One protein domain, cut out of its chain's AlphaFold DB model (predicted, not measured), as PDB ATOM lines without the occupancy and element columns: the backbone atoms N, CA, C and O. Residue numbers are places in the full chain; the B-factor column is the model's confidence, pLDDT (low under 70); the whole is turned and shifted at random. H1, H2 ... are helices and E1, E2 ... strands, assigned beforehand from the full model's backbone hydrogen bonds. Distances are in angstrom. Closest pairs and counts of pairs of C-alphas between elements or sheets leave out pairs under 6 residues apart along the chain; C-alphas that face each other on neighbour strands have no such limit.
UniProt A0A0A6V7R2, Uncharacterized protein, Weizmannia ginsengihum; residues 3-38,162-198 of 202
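What this domain is: This is residues 3 to 38 and 162 to 198 of the 202 residues of an uncharacterized protein of Weizmannia ginsengihum (UniProt A0A0A6V7R2). A small sheet of three antiparallel strands, E1, E2 and E3, has three separate parts spread round it: the helix H1 beyond the first residue of E1, the short helix H2 with the tail up to residue 38 past the other end of E1, and the small hairpin of E4 and E5, reached from E3 through the one-turn helix H3. The parts have few contacts with one another, and the whole is flat and open. The printed part has 73 residues with three named helices and five named strands, in the order H1, E1, H2, E2, E3, H3, E4, E5, and its class is mixed, helices and strands. It is loose, with a radius of gyration of the C-alphas of 14.7 A, and spans 39 by 37 by 18 A.

Where its parts are: H1 is residues 9 to 17, 12.5 A long, with C-alpha 9 at (185.557, 150.093, 209.083). E1 is residues 23 to 27, 13.4 A long, and H2 is residues 30 to 33. After the cut, E2 is residues 164 to 170, 17.4 A long, beginning at C-alpha 164 at (184.361, 171.424, 190.265). E3 is residues 176 to 180, 13.1 A long, and H3 is residues 181 to 184. E4 is residues 187 to 189 and E5 is residues 195 to 197, ending at C-alpha 197 at (202.824, 175.551, 191.123).

How they stand to each other: The sheet runs E1, E2, E3, with E1 and E3 as edge strands. E1 and E2 are antiparallel at 160 degrees; N 24 and O 169 are 2.8 A apart, within hydrogen-bond range. E2 and E3 form an antiparallel hairpin at 161 degrees, with N 177 and O 168 at 2.8 A. H1 is not on this sheet and is apart from E2 and E3. H2 only grazes the sheet with its residues 30 to 33. H3 also only grazes it, with residues 181 to 184; the closest C-alphas of E2 and H3, those of Leu 165 and Asp 181, are 6.1 A apart. E4 and E5 form a second hairpin, antiparallel at 136 degrees, with N 188 and O 196 at 2.8 A; both strands are apart from E1, E2 and E3. In H1 every O i to N i+4 pair is within hydrogen-bond range; H2 and H3 are too short for such a pair, and each has its one O i to N i+3 pair within range.

The domain as a whole: The two C-alphas farthest apart, those of Gly 35 and Glu 191, are 39.7 A apart. Residues 39 to 161 are not printed, and C-alphas 38 and 162 are 10.5 A apart across this cut, which falls in the link from H2 to E2. The links that are printed whole are tight. The mean pLDDT of the printed part is 84.5, and residue 162 is the one printed residue under 70.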
ATOM      1  N   THR A   3     192.703 158.335 200.117       86.38
ATOM      2  CA  THR A   3     192.227 157.245 199.244       86.38
ATOM      3  C   THR A   3     191.230 157.776 198.216       86.38
ATOM      4  O   THR A   3     190.580 158.792 198.456       86.38
ATOM      5  N   THR A   4     191.061 157.060 197.106       86.50
ATOM      6  CA  THR A   4     190.002 157.318 196.116       86.50
ATOM      7  C   THR A   4     188.828 156.344 196.207       86.50
ATOM      8  O   THR A   4     187.799 156.567 195.579       86.50
ATOM      9  N   GLN A   5     188.952 155.273 197.001       86.06
ATOM     10  CA  GLN A   5     187.955 154.192 197.087       86.06
ATOM     11  C   GLN A   5     187.228 154.125 198.440       86.06
ATOM     12  O   GLN A   5     186.321 153.317 198.619       86.06
ATOM     13  N   GLY A   6     187.620 154.968 199.396       85.06
ATOM     14  CA  GLY A   6     187.159 154.904 200.782       85.06
ATOM     15  C   GLY A   6     188.036 154.012 201.665       85.06
ATOM     16  O   GLY A   6     189.101 153.545 201.252       85.06
ATOM     17  N   PHE A   7     187.600 153.827 202.909       88.06
ATOM     18  CA  PHE A   7     188.301 153.058 203.936       88.06
ATOM     19  C   PHE A   7     187.383 151.969 204.494       88.06
ATOM     20  O   PHE A   7     186.168 152.154 204.575       88.06
ATOM     21  N   THR A   8     187.959 150.833 204.890       88.88
ATOM     22  CA  THR A   8     187.223 149.809 205.641       88.88
ATOM     23  C   THR A   8     186.936 150.301 207.057       88.88
ATOM     24  O   THR A   8     187.630 151.171 207.581       88.88
ATOM     25  N   ARG A   9     185.928 149.721 207.712       88.44
ATOM     26  CA  ARG A   9     185.557 150.093 209.083       88.44
ATOM     27  C   ARG A   9     186.711 149.891 210.068       88.44
ATOM     28  O   ARG A   9     186.932 150.723 210.937       88.44
ATOM     29  N   GLU A  10     187.466 148.811 209.910       88.75
ATOM     30  CA  GLU A  10     188.623 148.495 210.747       88.75
ATOM     31  C   GLU A  10     189.728 149.553 210.596       88.75
ATOM     32  O   GLU A  10     190.340 149.943 211.585       88.75
ATOM     33  N   ALA A  11     189.936 150.067 209.376       86.38
ATOM     34  CA  ALA A  11     190.887 151.146 209.119       86.38
ATOM     35  C   ALA A  11     190.425 152.485 209.713       86.38
ATOM     36  O   ALA A  11     191.259 153.253 210.181       86.38
ATOM     37  N   VAL A  12     189.113 152.755 209.720       87.50
ATOM     38  CA  VAL A  12     188.545 153.944 210.374       87.50
ATOM     39  C   VAL A  12     188.749 153.884 211.887       87.50
ATOM     40  O   VAL A  12     189.250 154.848 212.448       87.50
ATOM     41  N   ASN A  13     188.441 152.752 212.527       87.19
ATOM     42  CA  ASN A  13     188.605 152.593 213.976       87.19
ATOM     43  C   ASN A  13     190.066 152.764 214.409       87.19
ATOM     44  O   ASN A  13     190.354 153.522 215.324       87.19
ATOM     45  N   PHE A  14     190.992 152.106 213.704       89.12
ATOM     46  CA  PHE A  14     192.419 152.238 213.992       89.12
ATOM     47  C   PHE A  14     192.908 153.682 213.829       89.12
ATOM     48  O   PHE A  14     193.722 154.165 214.606       89.12
ATOM     49  N   ALA A  15     192.422 154.377 212.800       86.75
ATOM     50  CA  ALA A  15     192.813 155.752 212.559       86.75
ATOM     51  C   ALA A  15     192.263 156.718 213.619       86.75
ATOM     52  O   ALA A  15     192.947 157.678 213.951       86.75
ATOM     53  N   ASP A  16     191.069 156.459 214.154       86.62
ATOM     54  CA  ASP A  16     190.494 157.235 215.258       86.62
ATOM     55  C   ASP A  16     191.303 157.043 216.553       86.62
ATOM     56  O   ASP A  16     191.674 158.022 217.199       86.62
ATOM     57  N   ASP A  17     191.683 155.797 216.865       88.62
ATOM     58  CA  ASP A  17     192.499 155.454 218.041       88.62
ATOM     59  C   ASP A  17     193.899 156.106 218.009       88.62
ATOM     60  O   ASP A  17     194.441 156.487 219.048       88.62
ATOM     61  N   GLU A  18     194.478 156.263 216.815       89.31
ATOM     62  CA  GLU A  18     195.840 156.783 216.602       89.31
ATOM     63  C   GLU A  18     195.879 158.268 216.168       89.31
ATOM     64  O   GLU A  18     196.931 158.768 215.765       89.31
ATOM     65  N   ASP A  19     194.743 158.977 216.205       85.75
ATOM     66  CA  ASP A  19     194.575 160.364 215.719       85.75
ATOM     67  C   ASP A  19     195.092 160.583 214.275       85.75
ATOM     68  O   ASP A  19     195.648 161.618 213.891       85.75
ATOM     69  N   ILE A  20     194.896 159.579 213.420       86.62
ATOM     70  CA  ILE A  20     195.247 159.619 212.003       86.62
ATOM     71  C   ILE A  20     194.060 160.166 211.211       86.62
ATOM     72  O   ILE A  20     193.021 159.530 211.052       86.62
ATOM     73  N   LYS A  21     194.238 161.327 210.578       86.38
ATOM     74  CA  LYS A  21     193.201 161.892 209.704       86.38
ATOM     75  C   LYS A  21     193.038 161.087 208.413       86.38
ATOM     76  O   LYS A  21     193.988 160.922 207.634       86.38
ATOM     77  N   LEU A  22     191.817 160.615 208.168       88.00
ATOM     78  CA  LEU A  22     191.419 159.905 206.954       88.00
ATOM     79  C   LEU A  22     190.669 160.830 206.002       88.00
ATOM     80  O   LEU A  22     189.709 161.499 206.385       88.00
ATOM     81  N   VAL A  23     191.102 160.837 204.746       89.94
ATOM     82  CA  VAL A  23     190.591 161.741 203.720       89.94
ATOM     83  C   VAL A  23     190.274 160.953 202.454       89.94
ATOM     84  O   VAL A  23     191.063 160.117 202.013       89.94
ATOM     85  N   VAL A  24     189.121 161.226 201.856       91.06
ATOM     86  CA  VAL A  24     188.690 160.654 200.581       91.06
ATOM     87  C   VAL A  24     188.783 161.732 199.507       91.06
ATOM     88  O   VAL A  24     188.261 162.830 199.683       91.06
ATOM     89  N   LEU A  25     189.453 161.412 198.404       90.69
ATOM     90  CA  LEU A  25     189.486 162.214 197.187       90.69
ATOM     91  C   LEU A  25     188.627 161.519 196.131       90.69
ATOM     92  O   LEU A  25     188.964 160.419 195.706       90.69
ATOM     93  N   ARG A  26     187.539 162.143 195.691       91.12
ATOM     94  CA  ARG A  26     186.670 161.587 194.641       91.12
ATOM     95  C   ARG A  26     186.254 162.644 193.631       91.12
ATOM     96  O   ARG A  26     186.478 163.829 193.865       91.12
ATOM     97  N   GLU A  27     185.637 162.210 192.538       89.19
ATOM     98  CA  GLU A  27     184.979 163.114 191.593       89.19
ATOM     99  C   GLU A  27     183.910 163.947 192.306       89.19
ATOM    100  O   GLU A  27     183.219 163.462 193.214       89.19
ATOM    101  N   PHE A  28     183.850 165.223 191.935       87.69
ATOM    102  CA  PHE A  28     182.846 166.161 192.417       87.69
ATOM    103  C   PHE A  28     181.495 165.876 191.745       87.69
ATOM    104  O   PHE A  28     181.445 165.657 190.537       87.69
ATOM    105  N   ASP A  29     180.412 165.899 192.519       88.12
ATOM    106  CA  ASP A  29     179.036 165.711 192.043       88.12
ATOM    107  C   ASP A  29     178.185 166.951 192.369       88.12
ATOM    108  O   ASP A  29     178.469 167.672 193.322       88.12
ATOM    109  N   GLU A  30     177.116 167.224 191.614       82.44
ATOM    110  CA  GLU A  30     176.247 168.383 191.890       82.44
ATOM    111  C   GLU A  30     175.591 168.327 193.280       82.44
ATOM    112  O   GLU A  30     175.359 169.374 193.883       82.44
ATOM    113  N   SER A  31     175.350 167.136 193.839       87.50
ATOM    114  CA  SER A  31     174.875 166.985 195.222       87.50
ATOM    115  C   SER A  31     175.866 167.524 196.261       87.50
ATOM    116  O   SER A  31     175.455 167.919 197.350       87.50
ATOM    117  N   ASP A  32     177.153 167.654 195.925       85.62
ATOM    118  CA  ASP A  32     178.155 168.240 196.819       85.62
ATOM    119  C   ASP A  32     177.997 169.752 196.999       85.62
ATOM    120  O   ASP A  32     178.642 170.320 197.886       85.62
ATOM    121  N   TRP A  33     177.161 170.409 196.187       83.50
ATOM    122  CA  TRP A  33     176.737 171.792 196.406       83.50
ATOM    123  C   TRP A  33     175.693 171.936 197.513       83.50
ATOM    124  O   TRP A  33     175.415 173.064 197.922       83.50
ATOM    125  N   GLU A  34     175.110 170.842 198.012       83.31
ATOM    126  CA  GLU A  34     174.104 170.919 199.067       83.31
ATOM    127  C   GLU A  34     174.668 171.644 200.302       83.31
ATOM    128  O   GLU A  34     175.731 171.315 200.827       83.31
ATOM    129  N   GLY A  35     173.972 172.700 200.733       78.31
ATOM    130  CA  GLY A  35     174.403 173.549 201.847       78.31
ATOM    131  C   GLY A  35     175.531 174.544 201.528       78.31
ATOM    132  O   GLY A  35     175.964 175.257 202.434       78.31
ATOM    133  N   LYS A  36     175.992 174.644 200.273       79.56
ATOM    134  CA  LYS A  36     177.055 175.571 199.844       79.56
ATOM    135  C   LYS A  36     176.518 176.699 198.968       79.56
ATOM    136  O   LYS A  36     175.616 176.522 198.152       79.56
ATOM    137  N   ILE A  37     177.121 177.878 199.100       75.94
ATOM    138  CA  ILE A  37     176.817 179.028 198.242       75.94
ATOM    139  C   ILE A  37     177.514 178.827 196.893       75.94
ATOM    140  O   ILE A  37     178.739 178.902 196.813       75.94
ATOM    141  N   LYS A  38     176.725 178.592 195.841       76.56
ATOM    142  CA  LYS A  38     177.203 178.511 194.450       76.56
ATOM    143  C   LYS A  38     177.358 179.904 193.829       76.56
ATOM    144  O   LYS A  38     178.358 180.197 193.172       76.56
ATOM    145  N   LYS A 162     184.012 177.927 186.776       65.25
ATOM    146  CA  LYS A 162     184.890 176.933 187.399       65.25
ATOM    147  C   LYS A 162     184.161 175.608 187.545       65.25
ATOM    148  O   LYS A 162     183.197 175.489 188.302       65.25
ATOM    149  N   ILE A 163     184.683 174.601 186.864       70.81
ATOM    150  CA  ILE A 163     184.161 173.243 186.913       70.81
ATOM    151  C   ILE A 163     184.776 172.580 188.147       70.81
ATOM    152  O   ILE A 163     185.993 172.396 188.224       70.81
ATOM    153  N   GLY A 164     183.945 172.265 189.144       76.94
ATOM    154  CA  GLY A 164     184.361 171.424 190.265       76.94
ATOM    155  C   GLY A 164     184.701 170.037 189.729       76.94
ATOM    156  O   GLY A 164     183.841 169.390 189.144       76.94
ATOM    157  N   LEU A 165     185.955 169.605 189.872       83.31
ATOM    158  CA  LEU A 165     186.414 168.319 189.337       83.31
ATOM    159  C   LEU A 165     186.535 167.269 190.432       83.31
ATOM    160  O   LEU A 165     186.154 166.118 190.237       83.31
ATOM    161  N   LEU A 166     187.075 167.662 191.586       86.94
ATOM    162  CA  LEU A 166     187.324 166.746 192.691       86.94
ATOM    163  C   LEU A 166     186.822 167.331 194.008       86.94
ATOM    164  O   LEU A 166     186.901 168.536 194.246       86.94
ATOM    165  N   LEU A 167     186.376 166.454 194.898       87.94
ATOM    166  CA  LEU A 167     186.115 166.751 196.295       87.94
ATOM    167  C   LEU A 167     187.125 165.997 197.158       87.94
ATOM    168  O   LEU A 167     187.207 164.769 197.111       87.94
ATOM    169  N   LEU A 168     187.868 166.737 197.976       89.50
ATOM    170  CA  LEU A 168     188.676 166.195 199.059       89.50
ATOM    171  C   LEU A 168     187.884 166.344 200.364       89.50
ATOM    172  O   LEU A 168     187.663 167.467 200.809       89.50
ATOM    173  N   LYS A 169     187.452 165.240 200.975       89.38
ATOM    174  CA  LYS A 169     186.586 165.243 202.163       89.38
ATOM    175  C   LYS A 169     187.158 164.369 203.273       89.38
ATOM    176  O   LYS A 169     187.538 163.225 203.029       89.38
ATOM    177  N   TYR A 170     187.203 164.892 204.491       87.94
ATOM    178  CA  TYR A 170     187.572 164.110 205.670       87.94
ATOM    179  C   TYR A 170     186.426 163.170 206.049       87.94
ATOM    180  O   TYR A 170     185.257 163.545 205.945       87.94
ATOM    181  N   ILE A 171     186.746 161.949 206.487       85.81
ATOM    182  CA  ILE A 171     185.718 160.958 206.859       85.81
ATOM    183  C   ILE A 171     184.843 161.442 208.018       85.81
ATOM    184  O   ILE A 171     183.643 161.179 208.020       85.81
ATOM    185  N   ASP A 172     185.426 162.176 208.963       81.88
ATOM    186  CA  ASP A 172     184.714 162.754 210.107       81.88
ATOM    187  C   ASP A 172     183.805 163.941 209.725       81.88
ATOM    188  O   ASP A 172     183.090 164.474 210.570       81.88
ATOM    189  N   GLY A 173     183.823 164.368 208.456       80.56
ATOM    190  CA  GLY A 173     183.049 165.499 207.948       80.56
ATOM    191  C   GLY A 173     183.529 166.869 208.435       80.56
ATOM    192  O   GLY A 173     182.896 167.868 208.107       80.56
ATOM    193  N   SER A 174     184.636 166.940 209.179       84.31
ATOM    194  CA  SER A 174     185.142 168.186 209.775       84.31
ATOM    195  C   SER A 174     185.626 169.196 208.738       84.31
ATOM    196  O   SER A 174     185.595 170.405 208.977       84.31
ATOM    197  N   GLN A 175     186.097 168.706 207.591       84.31
ATOM    198  CA  GLN A 175     186.646 169.518 206.520       84.31
ATOM    199  C   GLN A 175     186.348 168.913 205.152       84.31
ATOM    200  O   GLN A 175     186.398 167.698 204.937       84.31
ATOM    201  N   GLU A 176     186.122 169.801 204.194       87.00
ATOM    202  CA  GLU A 176     186.025 169.465 202.784       87.00
ATOM    203  C   GLU A 176     186.598 170.588 201.919       87.00
ATOM    204  O   GLU A 176     186.581 171.764 202.289       87.00
ATOM    205  N   LYS A 177     187.123 170.219 200.753       86.69
ATOM    206  CA  LYS A 177     187.660 171.146 199.765       86.69
ATOM    207  C   LYS A 177     187.262 170.691 198.370       86.69
ATOM    208  O   LYS A 177     187.621 169.593 197.950       86.69
ATOM    209  N   ILE A 178     186.564 171.564 197.648       87.12
ATOM    210  CA  ILE A 178     186.330 171.408 196.212       87.12
ATOM    211  C   ILE A 178     187.599 171.866 195.488       87.12
ATOM    212  O   ILE A 178     188.146 172.926 195.800       87.12
ATOM    213  N   ILE A 179     188.085 171.049 194.561       86.25
ATOM    214  CA  ILE A 179     189.220 171.344 193.688       86.25
ATOM    215  C   ILE A 179     188.653 171.602 192.297       86.25
ATOM    216  O   ILE A 179     188.006 170.732 191.705       86.25
ATOM    217  N   PHE A 180     188.899 172.802 191.787       86.06
ATOM    218  CA  PHE A 180     188.409 173.226 190.484       86.06
ATOM    219  C   PHE A 180     189.436 172.927 189.386       86.06
ATOM    220  O   PHE A 180     190.640 172.832 189.634       86.06
ATOM    221  N   ASP A 181     188.973 172.841 188.146       83.00
ATOM    222  CA  ASP A 181     189.807 172.811 186.936       83.00
ATOM    223  C   ASP A 181     190.904 173.894 186.924       83.00
ATOM    224  O   ASP A 181     192.065 173.634 186.596       83.00
ATOM    225  N   THR A 182     190.560 175.098 187.378       80.69
ATOM    226  CA  THR A 182     191.477 176.235 187.510       80.69
ATOM    227  C   THR A 182     192.537 176.067 188.601       80.69
ATOM    228  O   THR A 182     193.555 176.760 188.559       80.69
ATOM    229  N   ASP A 183     192.337 175.175 189.572       79.88
ATOM    230  CA  ASP A 183     193.359 174.831 190.564       79.88
ATOM    231  C   ASP A 183     194.357 173.831 189.972       79.88
ATOM    232  O   ASP A 183     195.567 174.036 190.076       79.88
ATOM    233  N   ILE A 184     193.861 172.811 189.263       82.00
ATOM    234  CA  ILE A 184     194.697 171.801 188.594       82.00
ATOM    235  C   ILE A 184     195.539 172.434 187.484       82.00
ATOM    236  O   ILE A 184     196.711 172.094 187.319       82.00
ATOM    237  N   SER A 185     194.987 173.389 186.734       81.88
ATOM    238  CA  SER A 185     195.706 174.036 185.631       81.88
ATOM    239  C   SER A 185     196.969 174.778 186.088       81.88
ATOM    240  O   SER A 185     197.926 174.891 185.311       81.88
ATOM    241  N   LYS A 186     197.018 175.209 187.357       83.81
ATOM    242  CA  LYS A 186     198.176 175.857 187.993       83.81
ATOM    243  C   LYS A 186     199.236 174.870 188.462       83.81
ATOM    244  O   LYS A 186     200.345 175.301 188.771       83.81
ATOM    245  N   TRP A 187     198.930 173.580 188.519       84.88
ATOM    246  CA  TRP A 187     199.856 172.552 188.968       84.88
ATOM    247  C   TRP A 187     200.656 171.960 187.806       84.88
ATOM    248  O   TRP A 187     200.173 171.830 186.678       84.88
ATOM    249  N   ALA A 188     201.904 171.615 188.090       82.44
ATOM    250  CA  ALA A 188     202.779 170.797 187.267       82.44
ATOM    251  C   ALA A 188     203.379 169.685 188.132       82.44
ATOM    252  O   ALA A 188     203.373 169.777 189.359       82.44
ATOM    253  N   PHE A 189     203.887 168.645 187.481       83.00
ATOM    254  CA  PHE A 189     204.571 167.541 188.140       83.00
ATOM    255  C   PHE A 189     206.059 167.618 187.808       83.00
ATOM    256  O   PHE A 189     206.420 167.762 186.639       83.00
ATOM    257  N   GLU A 190     206.906 167.554 188.831       83.81
ATOM    258  CA  GLU A 190     208.342 167.326 188.669       83.81
ATOM    259  C   GLU A 190     208.603 165.864 188.254       83.81
ATOM    260  O   GLU A 190     207.711 165.013 188.324       83.81
ATOM    261  N   GLU A 191     209.823 165.555 187.799       81.75
ATOM    262  CA  GLU A 191     210.194 164.205 187.333       81.75
ATOM    263  C   GLU A 191     210.055 163.125 188.421       81.75
ATOM    264  O   GLU A 191     209.872 161.950 188.108       81.75
ATOM    265  N   ASP A 192     210.094 163.517 189.696       83.62
ATOM    266  CA  ASP A 192     209.889 162.648 190.858       83.62
ATOM    267  C   ASP A 192     208.405 162.479 191.251       83.62
ATOM    268  O   ASP A 192     208.087 161.795 192.225       83.62
ATOM    269  N   GLY A 193     207.484 163.089 190.493       75.31
ATOM    270  CA  GLY A 193     206.045 163.054 190.741       75.31
ATOM    271  C   GLY A 193     205.549 164.088 191.754       75.31
ATOM    272  O   GLY A 193     204.359 164.093 192.084       75.31
ATOM    273  N   LYS A 194     206.411 164.984 192.249       80.94
ATOM    274  CA  LYS A 194     206.009 166.053 193.164       80.94
ATOM    275  C   LYS A 194     205.183 167.122 192.449       80.94
ATOM    276  O   LYS A 194     205.537 167.598 191.374       80.94
ATOM    277  N   VAL A 195     204.085 167.534 193.082       78.62
ATOM    278  CA  VAL A 195     203.219 168.609 192.580       78.62
ATOM    279  C   VAL A 195     203.811 169.975 192.933       78.62
ATOM    280  O   VAL A 195     204.063 170.262 194.105       78.62
ATOM    281  N   VAL A 196     203.983 170.835 191.929       83.56
ATOM    282  CA  VAL A 196     204.476 172.216 192.061       83.56
ATOM    283  C   VAL A 196     203.554 173.215 191.361       83.56
ATOM    284  O   VAL A 196     202.838 172.872 190.424       83.56
ATOM    285  N   GLU A 197     203.560 174.474 191.800       84.38
ATOM    286  CA  GLU A 197     202.824 175.551 191.123       84.38
ATOM    287  C   GLU A 197     203.628 176.107 189.940       84.38
ATOM    288  O   GLU A 197     204.748 176.585 190.113       84.38
ATOM    289  N   LYS A 198     203.023 176.134 188.747       78.38
ATOM    290  CA  LYS A 198     203.637 176.607 187.492       78.38
ATOM    291  C   LYS A 198     204.150 178.050 187.537       78.38
ATOM    292  O   LYS A 198     205.043 178.393 186.769       78.38
TER     293      LYS A 198